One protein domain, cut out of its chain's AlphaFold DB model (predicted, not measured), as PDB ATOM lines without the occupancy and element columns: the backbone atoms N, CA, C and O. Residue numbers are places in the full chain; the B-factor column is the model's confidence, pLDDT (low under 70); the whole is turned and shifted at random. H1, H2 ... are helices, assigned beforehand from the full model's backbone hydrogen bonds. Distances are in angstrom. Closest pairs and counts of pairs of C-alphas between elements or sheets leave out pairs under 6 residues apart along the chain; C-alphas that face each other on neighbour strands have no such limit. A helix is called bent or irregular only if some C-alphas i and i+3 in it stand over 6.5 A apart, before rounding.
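What this domain is: This is residues 2 to 137 and 262 to 294 of the 294 residues of the protein "DUF3504 domain-containing protein" of Photinus pyralis (UniProt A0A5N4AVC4). Three helices, H3, H4 and H5, make a bundle with their centres in a triangle, and the hairpin of H1 and H2 lies across H4, with the last part of H2 also reaching H3. The short H6 packs beside H4, H7 packs on H5, and H8 runs away from this body as an arm, so that residues 288 to 294 stick out at the far end. The printed part has 169 residues with eight named helices, H1 to H8 in order along the chain, and no named strand; the class is all helix. By its radius of gyration of the C-alphas, 17.1 A, the whole is compact, yet its spans of 67 by 33 by 30 A make it only just elongated, with the arm adding to the length.

How they stand to each other: H1, residues 6 to 14, and H2, residues 19 to 32, form a helical hairpin; they touch at a shallow tilt of 4 degrees, opposite ways, with the C-alphas of Val 8 and Ala 22 closest at 5.0 A. H3, residues 46 to 63, only just touches H2, with 3 pairs of C-alphas within 8 A; the closest are those of Phe 28 and Phe 56, 6.8 A apart, and the lines are about perpendicular at 74 degrees. H4, residues 68 to 84, is the hub and touches four helices. Its residues 77 to 81 alone touch H1, about perpendicular at 80 degrees, with the C-alphas of Ala 7 and Tyr 81 closest at 6.5 A. It touches H2 about perpendicular at 83 degrees, with the C-alphas of Ala 21 and Phe 74 closest at 4.6 A. H3 and H4 are close but not clearly touching, with the C-alphas of Ile 57 and Leu 71 closest at 7.3 A. H5, residues 95 to 117, joins H3 and H4 in an up and down bundle, each helix running against the one before it. H5 touches H3 the same way at a shallow tilt of 26 degrees, with the C-alphas of Ala 54 and Cys 100 closest at 4.5 A. H4 and H5 are a helical hairpin with a shallow tilt of 34 degrees, only just short of steep; the closest C-alphas, of Pro 68 and Phe 107, are 5.1 A apart. H6, residues 128 to 133, only just touches H4, with 3 pairs of C-alphas within 8 A; those of Trp 80 and Glu 133 are closest at 7.3 A. H7, residues 262 to 272, touches H5 at a steep tilt of 63 degrees, with the C-alphas of Ala 108 and Asn 270 closest at 5.5 A. H8, residues 276 to 290, touches no helix but is close to H6, not clearly touching; the C-alphas of Glu 128 and Glu 277 are closest at 6.6 A. Every O i to N i+4 pair is within hydrogen-bond range in H1, H2, H3, H4, H6, H7 and H8, and 17 of 19 are in H5.

Where its parts are: H1 begins at C-alpha 6, (160.578, 220.702, 134.372). H2 measures 20.0 A from first to last C-alpha, H3 25.7 A, H4 24.7 A and H8 21.0 A. H5, the longest at 33.2 A, has a kink of 33 degrees near residue 102 and is irregular, with C-alphas 96 and 99 8.1 A apart. H8 ends at C-alpha 290, (135.073, 180.684, 147.688).

The domain as a whole: The two C-alphas farthest apart, of Pro 36 and Tyr 294, are 67.4 A apart. Residues 138 to 261 are not printed, and C-alphas 137 and 262 are 20.0 A apart across the cut. The link from H2 to H3, residues 33 to 45, is long. The mean pLDDT of the printed part is 80.8; residues 2 to 4, 14 to 19, 33 to 39, 115 to 122 and 284 to 294 are under 70.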
ATOM      1  N   ASP A   2     167.050 228.894 140.252       42.88
ATOM      2  CA  ASP A   2     166.844 227.599 140.887       42.88
ATOM      3  C   ASP A   2     166.809 226.465 139.864       42.88
ATOM      4  O   ASP A   2     166.356 226.644 138.734       42.88
ATOM      5  N   GLY A   3     167.358 225.315 140.263       54.66
ATOM      6  CA  GLY A   3     167.421 224.082 139.483       54.66
ATOM      7  C   GLY A   3     166.043 223.460 139.282       54.66
ATOM      8  O   GLY A   3     165.771 222.367 139.775       54.66
ATOM      9  N   GLU A   4     165.160 224.172 138.588       56.50
ATOM     10  CA  GLU A   4     163.833 223.703 138.224       56.50
ATOM     11  C   GLU A   4     163.970 222.478 137.315       56.50
ATOM     12  O   GLU A   4     164.554 222.550 136.235       56.50
ATOM     13  N   LYS A   5     163.444 221.336 137.774       72.31
ATOM     14  CA  LYS A   5     163.343 220.085 137.011       72.31
ATOM     15  C   LYS A   5     161.976 220.079 136.308       72.31
ATOM     16  O   LYS A   5     160.981 219.726 136.953       72.31
ATOM     17  N   PRO A   6     161.870 220.436 135.013       75.69
ATOM     18  CA  PRO A   6     160.578 220.702 134.372       75.69
ATOM     19  C   PRO A   6     159.653 219.482 134.380       75.69
ATOM     20  O   PRO A   6     158.452 219.606 134.603       75.69
ATOM     21  N   ALA A   7     160.228 218.286 134.247       74.62
ATOM     22  CA  ALA A   7     159.504 217.022 134.308       74.62
ATOM     23  C   ALA A   7     158.864 216.734 135.675       74.62
ATOM     24  O   ALA A   7     157.748 216.220 135.749       74.62
ATOM     25  N   VAL A   8     159.552 217.095 136.758       73.94
ATOM     26  CA  VAL A   8     159.058 216.938 138.133       73.94
ATOM     27  C   VAL A   8     157.896 217.893 138.370       73.94
ATOM     28  O   VAL A   8     156.822 217.470 138.798       73.94
ATOM     29  N   MET A   9     158.071 219.167 138.008       75.19
ATOM     30  CA  MET A   9     157.016 220.178 138.117       75.19
ATOM     31  C   MET A   9     155.797 219.816 137.270       75.19
ATOM     32  O   MET A   9     154.663 219.933 137.734       75.19
ATOM     33  N   TRP A  10     156.015 219.325 136.049       79.75
ATOM     34  CA  TRP A  10     154.946 218.885 135.162       79.75
ATOM     35  C   TRP A  10     154.139 217.744 135.782       79.75
ATOM     36  O   TRP A  10     152.913 217.827 135.828       79.75
ATOM     37  N   LEU A  11     154.804 216.721 136.335       75.44
ATOM     38  CA  LEU A  11     154.112 215.624 137.019       75.44
ATOM     39  C   LEU A  11     153.344 216.112 138.253       75.44
ATOM     40  O   LEU A  11     152.217 215.671 138.463       75.44
ATOM     41  N   HIS A  12     153.891 217.048 139.032       77.81
ATOM     42  CA  HIS A  12     153.165 217.652 140.154       77.81
ATOM     43  C   HIS A  12     151.922 218.441 139.712       77.81
ATOM     44  O   HIS A  12     150.881 218.349 140.363       77.81
ATOM     45  N   HIS A  13     152.008 219.197 138.615       70.12
ATOM     46  CA  HIS A  13     150.925 220.064 138.141       70.12
ATOM     47  C   HIS A  13     149.818 219.327 137.382       70.12
ATOM     48  O   HIS A  13     148.645 219.673 137.521       70.12
ATOM     49  N   ILE A  14     150.167 218.327 136.574       66.38
ATOM     50  CA  ILE A  14     149.225 217.649 135.669       66.38
ATOM     51  C   ILE A  14     148.304 216.673 136.421       66.38
ATOM     52  O   ILE A  14     147.268 216.273 135.886       66.38
ATOM     53  N   GLY A  15     148.569 216.356 137.694       54.94
ATOM     54  CA  GLY A  15     147.568 215.631 138.471       54.94
ATOM     55  C   GLY A  15     147.856 215.452 139.950       54.94
ATOM     56  O   GLY A  15     148.927 215.038 140.382       54.94
ATOM     57  N   GLY A  16     146.806 215.689 140.738       56.69
ATOM     58  CA  GLY A  16     146.833 215.605 142.198       56.69
ATOM     59  C   GLY A  16     147.226 214.237 142.774       56.69
ATOM     60  O   GLY A  16     147.509 214.154 143.962       56.69
ATOM     61  N   SER A  17     147.278 213.168 141.968       52.16
ATOM     62  CA  SER A  17     147.688 211.811 142.380       52.16
ATOM     63  C   SER A  17     149.159 211.485 142.077       52.16
ATOM     64  O   SER A  17     149.646 210.441 142.507       52.16
ATOM     65  N   HIS A  18     149.872 212.341 141.335       64.62
ATOM     66  CA  HIS A  18     151.173 212.017 140.729       64.62
ATOM     67  C   HIS A  18     152.390 212.400 141.575       64.62
ATOM     68  O   HIS A  18     153.523 212.173 141.148       64.62
ATOM     69  N   GLY A  19     152.184 212.899 142.800       68.81
ATOM     70  CA  GLY A  19     153.274 213.269 143.709       68.81
ATOM     71  C   GLY A  19     154.297 212.147 143.919       68.81
ATOM     72  O   GLY A  19     155.491 212.409 143.929       68.81
ATOM     73  N   ARG A  20     153.859 210.878 143.964       74.94
ATOM     74  CA  ARG A  20     154.777 209.728 144.088       74.94
ATOM     75  C   ARG A  20     155.694 209.554 142.876       74.94
ATOM     76  O   ARG A  20     156.880 209.304 143.057       74.94
ATOM     77  N   ALA A  21     155.165 209.679 141.653       80.50
ATOM     78  CA  ALA A  21     155.985 209.579 140.444       80.50
ATOM     79  C   ALA A  21     156.989 210.732 140.372       80.50
ATOM     80  O   ALA A  21     158.142 210.504 140.013       80.50
ATOM     81  N   ALA A  22     156.569 211.936 140.767       80.62
ATOM     82  CA  ALA A  22     157.436 213.104 140.819       80.62
ATOM     83  C   ALA A  22     158.573 212.942 141.847       80.62
ATOM     84  O   ALA A  22     159.725 213.165 141.496       80.62
ATOM     85  N   THR A  23     158.300 212.433 143.055       83.44
ATOM     86  CA  THR A  23     159.346 212.162 144.063       83.44
ATOM     87  C   THR A  23     160.350 211.098 143.604       83.44
ATOM     88  O   THR A  23     161.552 211.230 143.838       83.44
ATOM     89  N   ILE A  24     159.888 210.030 142.940       82.62
ATOM     90  CA  ILE A  24     160.800 209.021 142.366       82.62
ATOM     91  C   ILE A  24     161.625 209.648 141.235       82.62
ATOM     92  O   ILE A  24     162.819 209.373 141.125       82.62
ATOM     93  N   LEU A  25     161.017 210.525 140.431       84.19
ATOM     94  CA  LEU A  25     161.699 211.236 139.355       84.19
ATOM     95  C   LEU A  25     162.763 212.209 139.860       84.19
ATOM     96  O   LEU A  25     163.839 212.263 139.273       84.19
ATOM     97  N   GLU A  26     162.509 212.939 140.942       83.62
ATOM     98  CA  GLU A  26     163.516 213.811 141.556       83.62
ATOM     99  C   GLU A  26     164.778 213.029 141.900       83.62
ATOM    100  O   GLU A  26     165.861 213.417 141.463       83.62
ATOM    101  N   ARG A  27     164.607 211.894 142.587       84.31
ATOM    102  CA  ARG A  27     165.698 210.999 142.985       84.31
ATOM    103  C   ARG A  27     166.372 210.320 141.803       84.31
ATOM    104  O   ARG A  27     167.576 210.103 141.841       84.31
ATOM    105  N   PHE A  28     165.616 209.976 140.763       85.31
ATOM    106  CA  PHE A  28     166.187 209.485 139.515       85.31
ATOM    107  C   PHE A  28     167.103 210.536 138.881       85.31
ATOM    108  O   PHE A  28     168.233 210.218 138.519       85.31
ATOM    109  N   ILE A  29     166.639 211.785 138.785       83.06
ATOM    110  CA  ILE A  29     167.435 212.890 138.243       83.06
ATOM    111  C   ILE A  29     168.673 213.117 139.122       83.06
ATOM    112  O   ILE A  29     169.772 213.163 138.590       83.06
ATOM    113  N   ASP A  30     168.529 213.150 140.450       81.62
ATOM    114  CA  ASP A  30     169.666 213.338 141.369       81.62
ATOM    115  C   ASP A  30     170.709 212.218 141.256       81.62
ATOM    116  O   ASP A  30     171.909 212.478 141.280       81.62
ATOM    117  N   ALA A  31     170.265 210.971 141.078       79.25
ATOM    118  CA  ALA A  31     171.145 209.814 140.921       79.25
ATOM    119  C   ALA A  31     171.860 209.754 139.559       79.25
ATOM    120  O   ALA A  31     172.753 208.927 139.379       79.25
ATOM    121  N   THR A  32     171.451 210.575 138.590       73.44
ATOM    122  CA  THR A  32     171.965 210.554 137.209       73.44
ATOM    123  C   THR A  32     172.730 211.826 136.834       73.44
ATOM    124  O   THR A  32     173.299 211.904 135.743       73.44
ATOM    125  N   THR A  33     172.795 212.816 137.730       63.53
ATOM    126  CA  THR A  33     173.436 214.112 137.480       63.53
ATOM    127  C   THR A  33     174.812 214.240 138.134       63.53
ATOM    128  O   THR A  33     174.912 214.716 139.256       63.53
ATOM    129  N   ASP A  34     175.865 213.933 137.371       57.62
ATOM    130  CA  ASP A  34     177.225 214.480 137.579       57.62
ATOM    131  C   ASP A  34     177.556 215.622 136.581       57.62
ATOM    132  O   ASP A  34     178.618 216.238 136.657       57.62
ATOM    133  N   VAL A  35     176.654 215.952 135.633       51.75
ATOM    134  CA  VAL A  35     176.866 217.011 134.616       51.75
ATOM    135  C   VAL A  35     175.611 217.892 134.428       51.75
ATOM    136  O   VAL A  35     174.540 217.360 134.132       51.75
ATOM    137  N   PRO A  36     175.712 219.239 134.473       49.41
ATOM    138  CA  PRO A  36     174.547 220.141 134.474       49.41
ATOM    139  C   PRO A  36     173.638 220.152 133.232       49.41
ATOM    140  O   PRO A  36     172.494 220.592 133.304       49.41
ATOM    141  N   ARG A  37     174.098 219.660 132.073       50.31
ATOM    142  CA  ARG A  37     173.234 219.508 130.879       50.31
ATOM    143  C   ARG A  37     172.218 218.361 131.011       50.31
ATOM    144  O   ARG A  37     171.309 218.277 130.192       50.31
ATOM    145  N   LEU A  38     172.362 217.504 132.028       52.25
ATOM    146  CA  LEU A  38     171.560 216.296 132.262       52.25
ATOM    147  C   LEU A  38     170.430 216.504 133.291       52.25
ATOM    148  O   LEU A  38     169.760 215.553 133.669       52.25
ATOM    149  N   HIS A  39     170.170 217.740 133.732       56.69
ATOM    150  CA  HIS A  39     169.108 218.039 134.708       56.69
ATOM    151  C   HIS A  39     167.671 217.902 134.160       56.69
ATOM    152  O   HIS A  39     166.713 218.069 134.915       56.69
ATOM    153  N   SER A  40     167.503 217.590 132.869       70.31
ATOM    154  CA  SER A  40     166.198 217.448 132.213       70.31
ATOM    155  C   SER A  40     166.143 216.163 131.388       70.31
ATOM    156  O   SER A  40     167.072 215.865 130.637       70.31
ATOM    157  N   LEU A  41     165.042 215.411 131.496       79.25
ATOM    158  CA  LEU A  41     164.835 214.132 130.793       79.25
ATOM    159  C   LEU A  41     164.984 214.246 129.264       79.25
ATOM    160  O   LEU A  41     165.308 213.275 128.581       79.25
ATOM    161  N   GLU A  42     164.741 215.434 128.722       79.44
ATOM    162  CA  GLU A  42     164.848 215.778 127.308       79.44
ATOM    163  C   GLU A  42     166.292 215.790 126.809       79.44
ATOM    164  O   GLU A  42     166.515 215.540 125.627       79.44
ATOM    165  N   GLY A  43     167.256 216.043 127.700       77.19
ATOM    166  CA  GLY A  43     168.678 216.110 127.366       77.19
ATOM    167  C   GLY A  43     169.301 214.750 127.052       77.19
ATOM    168  O   GLY A  43     170.287 214.693 126.324       77.19
ATOM    169  N   TYR A  44     168.719 213.653 127.547       83.50
ATOM    170  CA  TYR A  44     169.220 212.304 127.282       83.50
ATOM    171  C   TYR A  44     168.875 211.842 125.867       83.50
ATOM    172  O   TYR A  44     167.738 211.983 125.412       83.50
ATOM    173  N   SER A  45     169.789 211.159 125.184       88.00
ATOM    174  CA  SER A  45     169.438 210.281 124.061       88.00
ATOM    175  C   SER A  45     168.592 209.091 124.543       88.00
ATOM    176  O   SER A  45     168.492 208.806 125.735       88.00
ATOM    177  N   SER A  46     167.921 208.383 123.627       89.00
ATOM    178  CA  SER A  46     167.076 207.240 124.023       89.00
ATOM    179  C   SER A  46     167.893 206.088 124.609       89.00
ATOM    180  O   SER A  46     167.379 205.353 125.446       89.00
ATOM    181  N   TYR A  47     169.162 205.961 124.209       89.56
ATOM    182  CA  TYR A  47     170.092 204.983 124.767       89.56
ATOM    183  C   TYR A  47     170.539 205.368 126.176       89.56
ATOM    184  O   TYR A  47     170.438 204.539 127.074       89.56
ATOM    185  N   GLU A  48     170.947 206.621 126.397       89.56
ATOM    186  CA  GLU A  48     171.344 207.084 127.736       89.56
ATOM    187  C   GLU A  48     170.174 207.005 128.714       89.56
ATOM    188  O   GLU A  48     170.334 206.520 129.830       89.56
ATOM    189  N   LEU A  49     168.973 207.423 128.299       90.75
ATOM    190  CA  LEU A  49     167.789 207.295 129.144       90.75
ATOM    191  C   LEU A  49     167.497 205.828 129.488       90.75
ATOM    192  O   LEU A  49     167.138 205.526 130.623       90.75
ATOM    193  N   SER A  50     167.633 204.921 128.520       92.38
ATOM    194  CA  SER A  50     167.426 203.490 128.747       92.38
ATOM    195  C   SER A  50     168.411 202.924 129.767       92.38
ATOM    196  O   SER A  50     167.984 202.256 130.711       92.38
ATOM    197  N   ASP A  51     169.700 203.236 129.620       90.94
ATOM    198  CA  ASP A  51     170.749 202.770 130.526       90.94
ATOM    199  C   ASP A  51     170.559 203.321 131.947       90.94
ATOM    200  O   ASP A  51     170.533 202.556 132.914       90.94
ATOM    201  N   HIS A  52     170.295 204.625 132.082       90.81
ATOM    202  CA  HIS A  52     170.008 205.238 133.377       90.81
ATOM    203  C   HIS A  52     168.758 204.643 134.034       90.81
ATOM    204  O   HIS A  52     168.791 204.323 135.223       90.81
ATOM    205  N   LEU A  53     167.665 204.443 133.287       92.19
ATOM    206  CA  LEU A  53     166.449 203.819 133.823       92.19
ATOM    207  C   LEU A  53     166.703 202.382 134.272       92.19
ATOM    208  O   LEU A  53     166.290 202.003 135.369       92.19
ATOM    209  N   ALA A  54     167.392 201.582 133.457       92.62
ATOM    210  CA  ALA A  54     167.717 200.203 133.799       92.62
ATOM    211  C   ALA A  54     168.605 200.137 135.050       92.62
ATOM    212  O   ALA A  54     168.330 199.353 135.963       92.62
ATOM    213  N   ASN A  55     169.624 200.994 135.138       91.44
ATOM    214  CA  ASN A  55     170.505 201.077 136.299       91.44
ATOM    215  C   ASN A  55     169.761 201.534 137.553       91.44
ATOM    216  O   ASN A  55     169.876 200.878 138.589       91.44
ATOM    217  N   PHE A  56     168.938 202.577 137.457       90.62
ATOM    218  CA  PHE A  56     168.130 203.049 138.575       90.62
ATOM    219  C   PHE A  56     167.186 201.955 139.078       90.62
ATOM    220  O   PHE A  56     167.240 201.583 140.248       90.62
ATOM    221  N   ILE A  57     166.386 201.354 138.194       90.31
ATOM    222  CA  ILE A  57     165.449 200.276 138.545       90.31
ATOM    223  C   ILE A  57     166.187 199.085 139.177       90.31
ATOM    224  O   ILE A  57     165.706 198.498 140.150       90.31
ATOM    225  N   ARG A  58     167.377 198.738 138.674       90.44
ATOM    226  CA  ARG A  58     168.224 197.678 139.236       90.44
ATOM    227  C   ARG A  58     168.716 198.017 140.642       90.44
ATOM    228  O   ARG A  58     168.609 197.162 141.518       90.44
ATOM    229  N   VAL A  59     169.206 199.230 140.886       88.94
ATOM    230  CA  VAL A  59     169.631 199.671 142.228       88.94
ATOM    231  C   VAL A  59     168.449 199.652 143.195       88.94
ATOM    232  O   VAL A  59     168.540 199.055 144.267       88.94
ATOM    233  N   GLN A  60     167.299 200.187 142.781       85.88
ATOM    234  CA  GLN A  60     166.083 200.173 143.596       85.88
ATOM    235  C   GLN A  60     165.600 198.749 143.907       85.88
ATOM    236  O   GLN A  60     165.074 198.491 144.990       85.88
ATOM    237  N   SER A  61     165.851 197.787 143.010       80.38
ATOM    238  CA  SER A  61     165.566 196.366 143.253       80.38
ATOM    239  C   SER A  61     166.366 195.767 144.410       80.38
ATOM    240  O   SER A  61     165.863 194.879 145.101       80.38
ATOM    241  N   LEU A  62     167.598 196.246 144.607       83.50
ATOM    242  CA  LEU A  62     168.509 195.780 145.650       83.50
ATOM    243  C   LEU A  62     168.182 196.443 146.986       83.50
ATOM    244  O   LEU A  62     168.140 195.764 148.008       83.50
ATOM    245  N   LEU A  63     167.894 197.747 146.958       86.31
ATOM    246  CA  LEU A  63     167.535 198.522 148.146       86.31
ATOM    247  C   LEU A  63     166.135 198.181 148.676       86.31
ATOM    248  O   LEU A  63     165.870 198.381 149.857       86.31
ATOM    249  N   LYS A  64     165.245 197.656 147.816       83.31
ATOM    250  CA  LYS A  64     163.822 197.396 148.113       83.31
ATOM    251  C   LYS A  64     163.076 198.632 148.631       83.31
ATOM    252  O   LYS A  64     162.101 198.508 149.364       83.31
ATOM    253  N   GLU A  65     163.530 199.819 148.241       84.56
ATOM    254  CA  GLU A  65     162.967 201.085 148.708       84.56
ATOM    255  C   GLU A  65     161.599 201.382 148.076       84.56
ATOM    256  O   GLU A  65     160.719 201.953 148.718       84.56
ATOM    257  N   TYR A  66     161.392 200.943 146.831       86.88
ATOM    258  CA  TYR A  66     160.134 201.113 146.110       86.88
ATOM    259  C   TYR A  66     159.444 199.784 145.843       86.88
ATOM    260  O   TYR A  66     160.072 198.792 145.462       86.88
ATOM    261  N   SER A  67     158.117 199.791 145.978       88.06
ATOM    262  CA  SER A  67     157.290 198.665 145.565       88.06
ATOM    263  C   SER A  67     157.312 198.497 144.034       88.06
ATOM    264  O   SER A  67     157.495 199.478 143.301       88.06
ATOM    265  N   PRO A  68     157.114 197.271 143.515       89.81
ATOM    266  CA  PRO A  68     157.101 197.016 142.074       89.81
ATOM    267  C   PRO A  68     156.120 197.896 141.280       89.81
ATOM    268  O   PRO A  68     156.464 198.407 140.215       89.81
ATOM    269  N   ASP A  69     154.913 198.101 141.811       89.56
ATOM    270  CA  ASP A  69     153.876 198.933 141.203       89.56
ATOM    271  C   ASP A  69     154.269 200.416 141.199       89.56
ATOM    272  O   ASP A  69     154.019 201.099 140.210       89.56
ATOM    273  N   SER A  70     154.980 200.898 142.227       90.44
ATOM    274  CA  SER A  70     155.502 202.273 142.273       90.44
ATOM    275  C   SER A  70     156.553 202.531 141.189       90.44
ATOM    276  O   SER A  70     156.549 203.594 140.567       90.44
ATOM    277  N   LEU A  71     157.429 201.560 140.907       91.50
ATOM    278  CA  LEU A  71     158.412 201.668 139.818       91.50
ATOM    279  C   LEU A  71     157.747 201.618 138.437       91.50
ATOM    280  O   LEU A  71     158.150 202.345 137.525       91.50
ATOM    281  N   TYR A  72     156.704 200.799 138.280       92.56
ATOM    282  CA  TYR A  72     155.911 200.791 137.053       92.56
ATOM    283  C   TYR A  72     155.171 202.122 136.852       92.56
ATOM    284  O   TYR A  72     155.236 202.710 135.771       92.56
ATOM    285  N   TYR A  73     154.547 202.641 137.911       90.94
ATOM    286  CA  TYR A  73     153.887 203.945 137.941       90.94
ATOM    287  C   TYR A  73     154.836 205.092 137.569       90.94
ATOM    288  O   TYR A  73     154.495 205.962 136.764       90.94
ATOM    289  N   PHE A  74     156.055 205.060 138.104       91.00
ATOM    290  CA  PHE A  74     157.125 205.990 137.757       91.00
ATOM    291  C   PHE A  74     157.475 205.941 136.260       91.00
ATOM    292  O   PHE A  74     157.487 206.982 135.601       91.00
ATOM    293  N   CYS A  75     157.674 204.748 135.689       92.69
ATOM    294  CA  CYS A  75     157.990 204.606 134.262       92.69
ATOM    295  C   CYS A  75     156.857 205.110 133.355       92.69
ATOM    296  O   CYS A  75     157.120 205.722 132.320       92.69
ATOM    297  N   LEU A  76     155.598 204.883 133.746       91.88
ATOM    298  CA  LEU A  76     154.431 205.427 133.045       91.88
ATOM    299  C   LEU A  76     154.424 206.965 133.091       91.88
ATOM    300  O   LEU A  76     154.102 207.598 132.088       91.88
ATOM    301  N   GLY A  77     154.842 207.562 134.212       90.19
ATOM    302  CA  GLY A  77     154.951 209.017 134.368       90.19
ATOM    303  C   GLY A  77     156.024 209.631 133.482       90.19
ATOM    304  O   GLY A  77     155.754 210.604 132.779       90.19
ATOM    305  N   ILE A  78     157.208 209.015 133.432       89.94
ATOM    306  CA  ILE A  78     158.256 209.417 132.487       89.94
ATOM    307  C   ILE A  78     157.743 209.307 131.053       89.94
ATOM    308  O   ILE A  78     157.878 210.254 130.284       89.94
ATOM    309  N   GLN A  79     157.128 208.182 130.681       90.50
ATOM    310  CA  GLN A  79     156.613 208.009 129.323       90.50
ATOM    311  C   GLN A  79     155.578 209.080 128.962       90.50
ATOM    312  O   GLN A  79     155.591 209.587 127.837       90.50
ATOM    313  N   TRP A  80     154.699 209.427 129.901       89.25
ATOM    314  CA  TRP A  80     153.686 210.451 129.695       89.25
ATOM    315  C   TRP A  80     154.316 211.829 129.476       89.25
ATOM    316  O   TRP A  80     153.980 212.500 128.497       89.25
ATOM    317  N   TYR A  81     155.286 212.201 130.313       88.00
ATOM    318  CA  TYR A  81     156.039 213.442 130.161       88.00
ATOM    319  C   TYR A  81     156.739 213.520 128.800       88.00
ATOM    320  O   TYR A  81     156.545 214.466 128.040       88.00
ATOM    321  N   LEU A  82     157.498 212.483 128.440       88.44
ATOM    322  CA  LEU A  82     158.245 212.447 127.183       88.44
ATOM    323  C   LEU A  82     157.326 212.552 125.962       88.44
ATOM    324  O   LEU A  82     157.667 213.230 124.992       88.44
ATOM    325  N   HIS A  83     156.153 211.919 126.018       85.88
ATOM    326  CA  HIS A  83     155.142 212.056 124.977       85.88
ATOM    327  C   HIS A  83     154.596 213.491 124.899       85.88
ATOM    328  O   HIS A  83     154.454 214.024 123.799       85.88
ATOM    329  N   ALA A  84     154.321 214.138 126.038       86.94
ATOM    330  CA  ALA A  84     153.868 215.530 126.080       86.94
ATOM    331  C   ALA A  84     154.909 216.504 125.495       86.94
ATOM    332  O   ALA A  84     154.538 217.455 124.812       86.94
ATOM    333  N   CYS A  85     156.200 216.215 125.671       85.50
ATOM    334  CA  CYS A  85     157.305 216.954 125.052       85.50
ATOM    335  C   CYS A  85     157.514 216.632 123.557       85.50
ATOM    336  O   CYS A  85     158.437 217.159 122.941       85.50
ATOM    337  N   GLY A  86     156.711 215.743 122.963       85.19
ATOM    338  CA  GLY A  86     156.839 215.342 121.559       85.19
ATOM    339  C   GLY A  86     158.033 214.427 121.267       85.19
ATOM    340  O   GLY A  86     158.389 214.235 120.102       85.19
ATOM    341  N   ARG A  87     158.665 213.838 122.292       85.75
ATOM    342  CA  ARG A  87     159.817 212.953 122.104       85.75
ATOM    343  C   ARG A  87     159.407 211.670 121.386       85.75
ATOM    344  O   ARG A  87     158.495 210.955 121.800       85.75
ATOM    345  N   VAL A  88     160.160 211.319 120.347       79.69
ATOM    346  CA  VAL A  88     159.997 210.052 119.631       79.69
ATOM    347  C   VAL A  88     160.669 208.926 120.420       79.69
ATOM    348  O   VAL A  88     161.890 208.867 120.540       79.69
ATOM    349  N   GLY A  89     159.871 208.015 120.970       81.75
ATOM    350  CA  GLY A  89     160.365 206.869 121.730       81.75
ATOM    351  C   GLY A  89     159.310 206.338 122.689       81.75
ATOM    352  O   GLY A  89     158.486 207.104 123.188       81.75
ATOM    353  N   ASN A  90     159.320 205.029 122.945       88.75
ATOM    354  CA  ASN A  90     158.439 204.441 123.943       88.75
ATOM    355  C   ASN A  90     159.175 203.417 124.811       88.75
ATOM    356  O   ASN A  90     159.643 202.397 124.300       88.75
ATOM    357  N   ILE A  91     159.224 203.679 126.118       92.00
ATOM    358  CA  ILE A  91     159.904 202.858 127.131       92.00
ATOM    359  C   ILE A  91     159.351 201.427 127.154       92.00
ATOM    360  O   ILE A  91     160.078 200.473 127.420       92.00
ATOM    361  N   PHE A  92     158.068 201.252 126.840       91.56
ATOM    362  CA  PHE A  92     157.374 199.974 126.954       91.56
ATOM    363  C   PHE A  92     157.336 199.159 125.665       91.56
ATOM    364  O   PHE A  92     157.052 197.963 125.744       91.56
ATOM    365  N   PHE A  93     157.627 199.759 124.508       87.38
ATOM    366  CA  PHE A  93     157.460 199.087 123.212       87.38
ATOM    367  C   PHE A  93     158.725 199.042 122.352       87.38
ATOM    368  O   PHE A  93     158.837 198.143 121.527       87.38
ATOM    369  N   HIS A  94     159.664 199.980 122.508       88.75
ATOM    370  CA  HIS A  94     160.845 200.044 121.643       88.75
ATOM    371  C   HIS A  94     162.009 199.199 122.175       88.75
ATOM    372  O   HIS A  94     162.252 199.126 123.383       88.75
ATOM    373  N   ASP A  95     162.783 198.621 121.257       88.69
ATOM    374  CA  ASP A  95     163.904 197.729 121.578       88.69
ATOM    375  C   ASP A  95     165.050 198.424 122.313       88.69
ATOM    376  O   ASP A  95     165.711 197.799 123.139       88.69
ATOM    377  N   THR A  96     165.230 199.734 122.116       91.38
ATOM    378  CA  THR A  96     166.204 200.547 122.866       91.38
ATOM    379  C   THR A  96     166.037 200.410 124.382       91.38
ATOM    380  O   THR A  96     167.014 200.504 125.115       91.38
ATOM    381  N   PHE A  97     164.812 200.150 124.854       92.94
ATOM    382  CA  PHE A  97     164.465 200.018 126.270       92.94
ATOM    383  C   PHE A  97     164.349 198.563 126.741       92.94
ATOM    384  O   PHE A  97     163.847 198.313 127.835       92.94
ATOM    385  N   MET A  98     164.796 197.587 125.944       92.94
ATOM    386  CA  MET A  98     164.635 196.157 126.229       92.94
ATOM    387  C   MET A  98     165.084 195.760 127.647       92.94
ATOM    388  O   MET A  98     164.376 195.003 128.310       92.94
ATOM    389  N   ASP A  99     166.228 196.245 128.133       92.50
ATOM    390  CA  ASP A  99     166.731 195.839 129.452       92.50
ATOM    391  C   ASP A  99     165.911 196.436 130.600       92.50
ATOM    392  O   ASP A  99     165.547 195.718 131.535       92.50
ATOM    393  N   CYS A 100     165.488 197.696 130.467       92.38
ATOM    394  CA  CYS A 100     164.494 198.304 131.352       92.38
ATOM    395  C   CYS A 100     163.179 197.495 131.352       92.38
ATOM    396  O   CYS A 100     162.654 197.148 132.412       92.38
ATOM    397  N   ARG A 101     162.682 197.082 130.175       93.69
ATOM    398  CA  ARG A 101     161.462 196.262 130.050       93.69
ATOM    399  C   ARG A 101     161.575 194.904 130.736       93.69
ATOM    400  O   ARG A 101     160.623 194.499 131.412       93.69
ATOM    401  N   LYS A 102     162.722 194.225 130.601       93.88
ATOM    402  CA  LYS A 102     163.003 192.950 131.285       93.88
ATOM    403  C   LYS A 102     162.967 193.123 132.800       93.88
ATOM    404  O   LYS A 102     162.320 192.323 133.473       93.88
ATOM    405  N   LEU A 103     163.616 194.165 133.326       93.88
ATOM    406  CA  LEU A 103     163.597 194.471 134.757       93.88
ATOM    407  C   LEU A 103     162.166 194.730 135.237       93.88
ATOM    408  O   LEU A 103     161.713 194.074 136.172       93.88
ATOM    409  N   LEU A 104     161.411 195.593 134.550       93.06
ATOM    410  CA  LEU A 104     160.006 195.859 134.876       93.06
ATOM    411  C   LEU A 104     159.151 194.583 134.891       93.06
ATOM    412  O   LEU A 104     158.305 194.425 135.768       93.06
ATOM    413  N   ASN A 105     159.379 193.647 133.966       94.25
ATOM    414  CA  ASN A 105     158.673 192.365 133.971       94.25
ATOM    415  C   ASN A 105     159.060 191.482 135.173       94.25
ATOM    416  O   ASN A 105     158.193 190.845 135.766       94.25
ATOM    417  N   GLN A 106     160.332 191.462 135.584       92.44
ATOM    418  CA  GLN A 106     160.747 190.753 136.804       92.44
ATOM    419  C   GLN A 106     160.066 191.327 138.052       92.44
ATOM    420  O   GLN A 106     159.644 190.579 138.932       92.44
ATOM    421  N   PHE A 107     159.925 192.650 138.126       89.06
ATOM    422  CA  PHE A 107     159.187 193.316 139.197       89.06
ATOM    423  C   PHE A 107     157.696 192.985 139.178       89.06
ATOM    424  O   PHE A 107     157.135 192.671 140.225       89.06
ATOM    425  N   ALA A 108     157.082 192.974 137.996       90.12
ATOM    426  CA  ALA A 108     155.696 192.553 137.835       90.12
ATOM    427  C   ALA A 108     155.476 191.131 138.368       90.12
ATOM    428  O   ALA A 108     154.543 190.887 139.128       90.12
ATOM    429  N   LEU A 109     156.383 190.202 138.051       90.56
ATOM    430  CA  LEU A 109     156.341 188.839 138.580       90.56
ATOM    431  C   LEU A 109     156.483 188.791 140.108       90.56
ATOM    432  O   LEU A 109     155.762 188.031 140.745       90.56
ATOM    433  N   LYS A 110     157.352 189.616 140.711       86.75
ATOM    434  CA  LYS A 110     157.470 189.718 142.181       86.75
ATOM    435  C   LYS A 110     156.176 190.217 142.828       86.75
ATOM    436  O   LYS A 110     155.750 189.645 143.824       86.75
ATOM    437  N   PHE A 111     155.543 191.239 142.248       85.44
ATOM    438  CA  PHE A 111     154.253 191.763 142.712       85.44
ATOM    439  C   PHE A 111     153.156 190.697 142.658       85.44
ATOM    440  O   PHE A 111     152.407 190.492 143.613       85.44
ATOM    441  N   ILE A 112     153.092 189.979 141.538       83.56
ATOM    442  CA  ILE A 112     152.158 188.872 141.350       83.56
ATOM    443  C   ILE A 112     152.451 187.745 142.348       83.56
ATOM    444  O   ILE A 112     151.516 187.182 142.900       83.56
ATOM    445  N   GLY A 113     153.722 187.436 142.617       80.69
ATOM    446  CA  GLY A 113     154.121 186.470 143.645       80.69
ATOM    447  C   GLY A 113     153.588 186.853 145.025       80.69
ATOM    448  O   GLY A 113     152.852 186.074 145.620       80.69
ATOM    449  N   SER A 114     153.833 188.093 145.467       74.94
ATOM    450  CA  SER A 114     153.319 188.577 146.760       74.94
ATOM    451  C   SER A 114     151.793 188.536 146.862       74.94
ATOM    452  O   SER A 114     151.256 188.324 147.943       74.94
ATOM    453  N   TYR A 115     151.093 188.687 145.735       67.50
ATOM    454  CA  TYR A 115     149.640 188.553 145.670       67.50
ATOM    455  C   TYR A 115     149.153 187.135 145.988       67.50
ATOM    456  O   TYR A 115     148.088 186.967 146.581       67.50
ATOM    457  N   TYR A 116     149.884 186.106 145.558       66.38
ATOM    458  CA  TYR A 116     149.508 184.725 145.852       66.38
ATOM    459  C   TYR A 116     149.775 184.348 147.314       66.38
ATOM    460  O   TYR A 116     149.052 183.504 147.839       66.38
ATOM    461  N   ASP A 117     150.758 184.987 147.950       69.25
ATOM    462  CA  ASP A 117     151.164 184.695 149.326       69.25
ATOM    463  C   ASP A 117     150.246 185.356 150.375       69.25
ATOM    464  O   ASP A 117     149.913 184.718 151.374       69.25
ATOM    465  N   ASP A 118     149.792 186.597 150.147       65.94
ATOM    466  CA  ASP A 118     148.808 187.287 151.000       65.94
ATOM    467  C   ASP A 118     147.723 187.984 150.150       65.94
ATOM    468  O   ASP A 118     147.896 189.116 149.682       65.94
ATOM    469  N   PRO A 119     146.580 187.314 149.921       60.44
ATOM    470  CA  PRO A 119     145.544 187.807 149.023       60.44
ATOM    471  C   PRO A 119     144.647 188.890 149.641       60.44
ATOM    472  O   PRO A 119     143.756 189.384 148.943       60.44
ATOM    473  N   ILE A 120     144.806 189.237 150.927       58.78
ATOM    474  CA  ILE A 120     143.746 189.945 151.661       58.78
ATOM    475  C   ILE A 120     143.588 191.404 151.225       58.78
ATOM    476  O   ILE A 120     142.453 191.876 151.203       58.78
ATOM    477  N   TYR A 121     144.637 192.110 150.790       57.72
ATOM    478  CA  TYR A 121     144.471 193.432 150.167       57.72
ATOM    479  C   TYR A 121     145.782 193.964 149.571       57.72
ATOM    480  O   TYR A 121     146.563 194.616 150.262       57.72
ATOM    481  N   ILE A 122     146.020 193.761 148.269       63.84
ATOM    482  CA  ILE A 122     147.107 194.473 147.580       63.84
ATOM    483  C   ILE A 122     146.552 195.732 146.925       63.84
ATOM    484  O   ILE A 122     145.993 195.699 145.830       63.84
ATOM    485  N   SER A 123     146.720 196.855 147.620       73.38
ATOM    486  CA  SER A 123     146.523 198.183 147.044       73.38
ATOM    487  C   SER A 123     147.682 198.495 146.102       73.38
ATOM    488  O   SER A 123     148.836 198.521 146.528       73.38
ATOM    489  N   THR A 124     147.378 198.725 144.830       86.56
ATOM    490  CA  THR A 124     148.339 199.198 143.825       86.56
ATOM    491  C   THR A 124     148.110 200.673 143.539       86.56
ATOM    492  O   THR A 124     146.973 201.148 143.501       86.56
ATOM    493  N   CYS A 125     149.191 201.416 143.317       87.19
ATOM    494  CA  CYS A 125     149.112 202.820 142.913       87.19
ATOM    495  C   CYS A 125     148.826 203.024 141.414       87.19
ATOM    496  O   CYS A 125     148.602 204.157 140.979       87.19
ATOM    497  N   VAL A 126     148.820 201.952 140.617       91.38
ATOM    498  CA  VAL A 126     148.601 202.020 139.169       91.38
ATOM    499  C   VAL A 126     147.121 201.822 138.855       91.38
ATOM    500  O   VAL A 126     146.599 200.721 138.994       91.38
ATOM    501  N   SER A 127     146.460 202.875 138.368       92.12
ATOM    502  CA  SER A 127     145.059 202.823 137.926       92.12
ATOM    503  C   SER A 127     144.922 202.763 136.409       92.12
ATOM    504  O   SER A 127     145.760 203.288 135.672       92.12
ATOM    505  N   GLU A 128     143.822 202.194 135.921       93.94
ATOM    506  CA  GLU A 128     143.489 202.151 134.494       93.94
ATOM    507  C   GLU A 128     143.476 203.545 133.869       93.94
ATOM    508  O   GLU A 128     143.962 203.737 132.753       93.94
ATOM    509  N   LYS A 129     142.937 204.533 134.595       90.81
ATOM    510  CA  LYS A 129     142.911 205.935 134.161       90.81
ATOM    511  C   LYS A 129     144.299 206.393 133.702       90.81
ATOM    512  O   LYS A 129     144.416 206.999 132.640       90.81
ATOM    513  N   TYR A 130     145.327 206.036 134.463       87.69
ATOM    514  CA  TYR A 130     146.699 206.441 134.201       87.69
ATOM    515  C   TYR A 130     147.301 205.763 132.966       87.69
ATOM    516  O   TYR A 130     148.068 206.379 132.224       87.69
ATOM    517  N   LEU A 131     146.913 204.517 132.682       93.62
ATOM    518  CA  LEU A 131     147.323 203.842 131.451       93.62
ATOM    519  C   LEU A 131     146.749 204.539 130.204       93.62
ATOM    520  O   LEU A 131     147.424 204.617 129.180       93.62
ATOM    521  N   TRP A 132     145.522 205.063 130.279       92.44
ATOM    522  CA  TRP A 132     144.941 205.857 129.190       92.44
ATOM    523  C   TRP A 132     145.602 207.229 129.042       92.44
ATOM    524  O   TRP A 132     145.800 207.700 127.926       92.44
ATOM    525  N   GLU A 133     145.915 207.890 130.156       86.62
ATOM    526  CA  GLU A 133     146.520 209.229 130.161       86.62
ATOM    527  C   GLU A 133     147.962 209.223 129.642       86.62
ATOM    528  O   GLU A 133     148.337 210.101 128.870       86.62
ATOM    529  N   SER A 134     148.724 208.175 129.961       86.56
ATOM    530  CA  SER A 134     150.087 207.949 129.458       86.56
ATOM    531  C   SER A 134     150.158 207.414 128.015       86.56
ATOM    532  O   SER A 134     151.245 207.078 127.544       86.56
ATOM    533  N   ASP A 135     149.019 207.307 127.312       88.88
ATOM    534  CA  ASP A 135     148.870 206.705 125.969       88.88
ATOM    535  C   ASP A 135     149.360 205.238 125.899       88.88
ATOM    536  O   ASP A 135     149.547 204.679 124.818       88.88
ATOM    537  N   HIS A 136     149.535 204.581 127.053       91.19
ATOM    538  CA  HIS A 136     149.882 203.163 127.144       91.19
ATOM    539  C   HIS A 136     148.727 202.278 126.645       91.19
ATOM    540  O   HIS A 136     148.951 201.281 125.956       91.19
ATOM    541  N   LEU A 137     147.489 202.688 126.938       94.81
ATOM    542  CA  LEU A 137     146.276 202.214 126.275       94.81
ATOM    543  C   LEU A 137     145.824 203.283 125.280       94.81
ATOM    544  O   LEU A 137     145.517 204.411 125.660       94.81
ATOM    545  N   ASP A 262     154.420 184.099 123.017       96.00
ATOM    546  CA  ASP A 262     153.917 183.857 124.380       96.00
ATOM    547  C   ASP A 262     154.618 184.725 125.422       96.00
ATOM    548  O   ASP A 262     153.987 185.245 126.338       96.00
ATOM    549  N   LYS A 263     155.926 184.932 125.249       94.38
ATOM    550  CA  LYS A 263     156.738 185.780 126.125       94.38
ATOM    551  C   LYS A 263     156.269 187.237 126.117       94.38
ATOM    552  O   LYS A 263     156.216 187.857 127.177       94.38
ATOM    553  N   ASP A 264     155.923 187.766 124.945       94.31
ATOM    554  CA  ASP A 264     155.467 189.150 124.811       94.31
ATOM    555  C   ASP A 264     154.077 189.306 125.429       94.31
ATOM    556  O   ASP A 264     153.841 190.228 126.207       94.31
ATOM    557  N   LEU A 265     153.178 188.352 125.169       96.38
ATOM    558  CA  LEU A 265     151.859 188.312 125.800       96.38
ATOM    559  C   LEU A 265     151.962 188.189 127.330       96.38
ATOM    560  O   LEU A 265     151.257 188.892 128.050       96.38
ATOM    561  N   ALA A 266     152.866 187.348 127.838       95.56
ATOM    562  CA  ALA A 266     153.121 187.216 129.269       95.56
ATOM    563  C   ALA A 266     153.588 188.541 129.889       95.56
ATOM    564  O   ALA A 266     153.073 188.931 130.934       95.56
ATOM    565  N   GLU A 267     154.510 189.262 129.239       94.56
ATOM    566  CA  GLU A 267     154.977 190.580 129.698       94.56
ATOM    567  C   GLU A 267     153.819 191.584 129.807       94.56
ATOM    568  O   GLU A 267     153.713 192.299 130.808       94.56
ATOM    569  N   MET A 268     152.918 191.602 128.820       95.81
ATOM    570  CA  MET A 268     151.721 192.452 128.834       95.81
ATOM    571  C   MET A 268     150.810 192.115 130.017       95.81
ATOM    572  O   MET A 268     150.468 192.989 130.817       95.81
ATOM    573  N   LEU A 269     150.453 190.835 130.160       95.62
ATOM    574  CA  LEU A 269     149.562 190.365 131.221       95.62
ATOM    575  C   LEU A 269     150.154 190.621 132.607       95.62
ATOM    576  O   LEU A 269     149.437 191.059 133.504       95.62
ATOM    577  N   ASN A 270     151.455 190.395 132.787       94.00
ATOM    578  CA  ASN A 270     152.116 190.628 134.066       94.00
ATOM    579  C   ASN A 270     152.023 192.097 134.487       94.00
ATOM    580  O   ASN A 270     151.726 192.388 135.644       94.00
ATOM    581  N   ARG A 271     152.217 193.033 133.551       93.69
ATOM    582  CA  ARG A 271     152.068 194.464 133.846       93.69
ATOM    583  C   ARG A 271     150.626 194.850 134.141       93.69
ATOM    584  O   ARG A 271     150.388 195.609 135.076       93.69
ATOM    585  N   PHE A 272     149.657 194.302 133.409       95.00
ATOM    586  CA  PHE A 272     148.241 194.575 133.669       95.00
ATOM    587  C   PHE A 272     147.746 194.017 135.004       95.00
ATOM    588  O   PHE A 272     146.889 194.632 135.628       95.00
ATOM    589  N   LYS A 273     148.323 192.918 135.504       92.25
ATOM    590  CA  LYS A 273     148.019 192.390 136.848       92.25
ATOM    591  C   LYS A 273     148.391 193.348 137.986       92.25
ATOM    592  O   LYS A 273     147.866 193.181 139.083       92.25
ATOM    593  N   MET A 274     149.248 194.339 137.730       90.81
ATOM    594  CA  MET A 274     149.569 195.408 138.682       90.81
ATOM    595  C   MET A 274     148.568 196.575 138.649       90.81
ATOM    596  O   MET A 274     148.763 197.536 139.380       90.81
ATOM    597  N   VAL A 275     147.536 196.547 137.800       93.19
ATOM    598  CA  VAL A 275     146.542 197.629 137.685       93.19
ATOM    599  C   VAL A 275     145.393 197.399 138.666       93.19
ATOM    600  O   VAL A 275     144.832 196.306 138.683       93.19
ATOM    601  N   SER A 276     144.994 198.421 139.429       91.38
ATOM    602  CA  SER A 276     144.014 198.307 140.526       91.38
ATOM    603  C   SER A 276     142.714 197.646 140.106       91.38
ATOM    604  O   SER A 276     142.262 196.697 140.740       91.38
ATOM    605  N   GLU A 277     142.145 198.082 138.990       92.50
ATOM    606  CA  GLU A 277     140.873 197.594 138.477       92.50
ATOM    607  C   GLU A 277     140.956 196.117 138.079       92.50
ATOM    608  O   GLU A 277     139.979 195.382 138.214       92.50
ATOM    609  N   ILE A 278     142.126 195.669 137.619       91.88
ATOM    610  CA  ILE A 278     142.394 194.273 137.280       91.88
ATOM    611  C   ILE A 278     142.611 193.456 138.551       91.88
ATOM    612  O   ILE A 278     141.987 192.407 138.715       91.88
ATOM    613  N   THR A 279     143.459 193.929 139.466       86.06
ATOM    614  CA  THR A 279     143.712 193.264 140.748       86.06
ATOM    615  C   THR A 279     142.396 193.055 141.496       86.06
ATOM    616  O   THR A 279     142.061 191.923 141.833       86.06
ATOM    617  N   GLU A 280     141.588 194.102 141.659       85.56
ATOM    618  CA  GLU A 280     140.276 194.021 142.302       85.56
ATOM    619  C   GLU A 280     139.324 193.046 141.609       85.56
ATOM    620  O   GLU A 280     138.619 192.305 142.292       85.56
ATOM    621  N   LEU A 281     139.285 193.037 140.273       86.94
ATOM    622  CA  LEU A 281     138.428 192.136 139.500       86.94
ATOM    623  C   LEU A 281     138.730 190.669 139.829       86.94
ATOM    624  O   LEU A 281     137.814 189.902 140.121       86.94
ATOM    625  N   PHE A 282     140.010 190.293 139.831       81.50
ATOM    626  CA  PHE A 282     140.435 188.913 140.081       81.50
ATOM    627  C   PHE A 282     140.503 188.546 141.575       81.50
ATOM    628  O   PHE A 282     140.411 187.361 141.900       81.50
ATOM    629  N   VAL A 283     140.620 189.524 142.487       76.75
ATOM    630  CA  VAL A 283     140.369 189.322 143.931       76.75
ATOM    631  C   VAL A 283     138.892 189.005 144.152       76.75
ATOM    632  O   VAL A 283     138.567 187.978 144.744       76.75
ATOM    633  N   LYS A 284     137.995 189.865 143.649       67.88
ATOM    634  CA  LYS A 284     136.540 189.720 143.804       67.88
ATOM    635  C   LYS A 284     136.068 188.386 143.240       67.88
ATOM    636  O   LYS A 284     135.375 187.663 143.945       67.88
ATOM    637  N   ASP A 285     136.504 188.023 142.034       67.38
ATOM    638  CA  ASP A 285     136.130 186.745 141.421       67.38
ATOM    639  C   ASP A 285     136.588 185.541 142.262       67.38
ATOM    640  O   ASP A 285     135.800 184.620 142.490       67.38
ATOM    641  N   ARG A 286     137.813 185.570 142.809       67.62
ATOM    642  CA  ARG A 286     138.295 184.522 143.723       67.62
ATOM    643  C   ARG A 286     137.461 184.436 144.996       67.62
ATOM    644  O   ARG A 286     137.018 183.345 145.339       67.62
ATOM    645  N   ILE A 287     137.179 185.560 145.651       58.12
ATOM    646  CA  ILE A 287     136.329 185.588 146.851       58.12
ATOM    647  C   ILE A 287     134.929 185.046 146.530       58.12
ATOM    648  O   ILE A 287     134.432 184.182 147.246       58.12
ATOM    649  N   THR A 288     134.315 185.469 145.421       57.00
ATOM    650  CA  THR A 288     132.994 184.954 145.017       57.00
ATOM    651  C   THR A 288     133.001 183.469 144.663       57.00
ATOM    652  O   THR A 288     131.978 182.816 144.815       57.00
ATOM    653  N   SER A 289     134.135 182.913 144.224       55.53
ATOM    654  CA  SER A 289     134.270 181.470 143.990       55.53
ATOM    655  C   SER A 289     134.453 180.652 145.277       55.53
ATOM    656  O   SER A 289     134.238 179.442 145.263       55.53
ATOM    657  N   LEU A 290     134.845 181.302 146.379       45.75
ATOM    658  CA  LEU A 290     135.073 180.684 147.688       45.75
ATOM    659  C   LEU A 290     133.841 180.736 148.602       45.75
ATOM    660  O   LEU A 290     133.792 179.987 149.573       45.75
ATOM    661  N   ILE A 291     132.861 181.595 148.311       35.31
ATOM    662  CA  ILE A 291     131.598 181.688 149.052       35.31
ATOM    663  C   ILE A 291     130.549 180.856 148.299       35.31
ATOM    664  O   ILE A 291     130.119 181.264 147.219       35.31
ATOM    665  N   PRO A 292     130.123 179.692 148.827       30.80
ATOM    666  CA  PRO A 292     129.021 178.942 148.244       30.80
ATOM    667  C   PRO A 292     127.753 179.795 148.309       30.80
ATOM    668  O   PRO A 292     127.430 180.353 149.358       30.80
ATOM    669  N   TRP A 293     127.035 179.896 147.194       34.41
ATOM    670  CA  TRP A 293     125.670 180.411 147.195       34.41
ATOM    671  C   TRP A 293     124.819 179.431 148.021       34.41
ATOM    672  O   TRP A 293     124.609 178.302 147.576       34.41
ATOM    673  N   TYR A 294     124.431 179.827 149.238       32.28
ATOM    674  CA  TYR A 294     123.438 179.120 150.056       32.28
ATOM    675  C   TYR A 294     122.023 179.426 149.566       32.28
ATOM    676  O   TYR A 294     121.767 180.604 149.222       32.28
TER     677      TYR A 294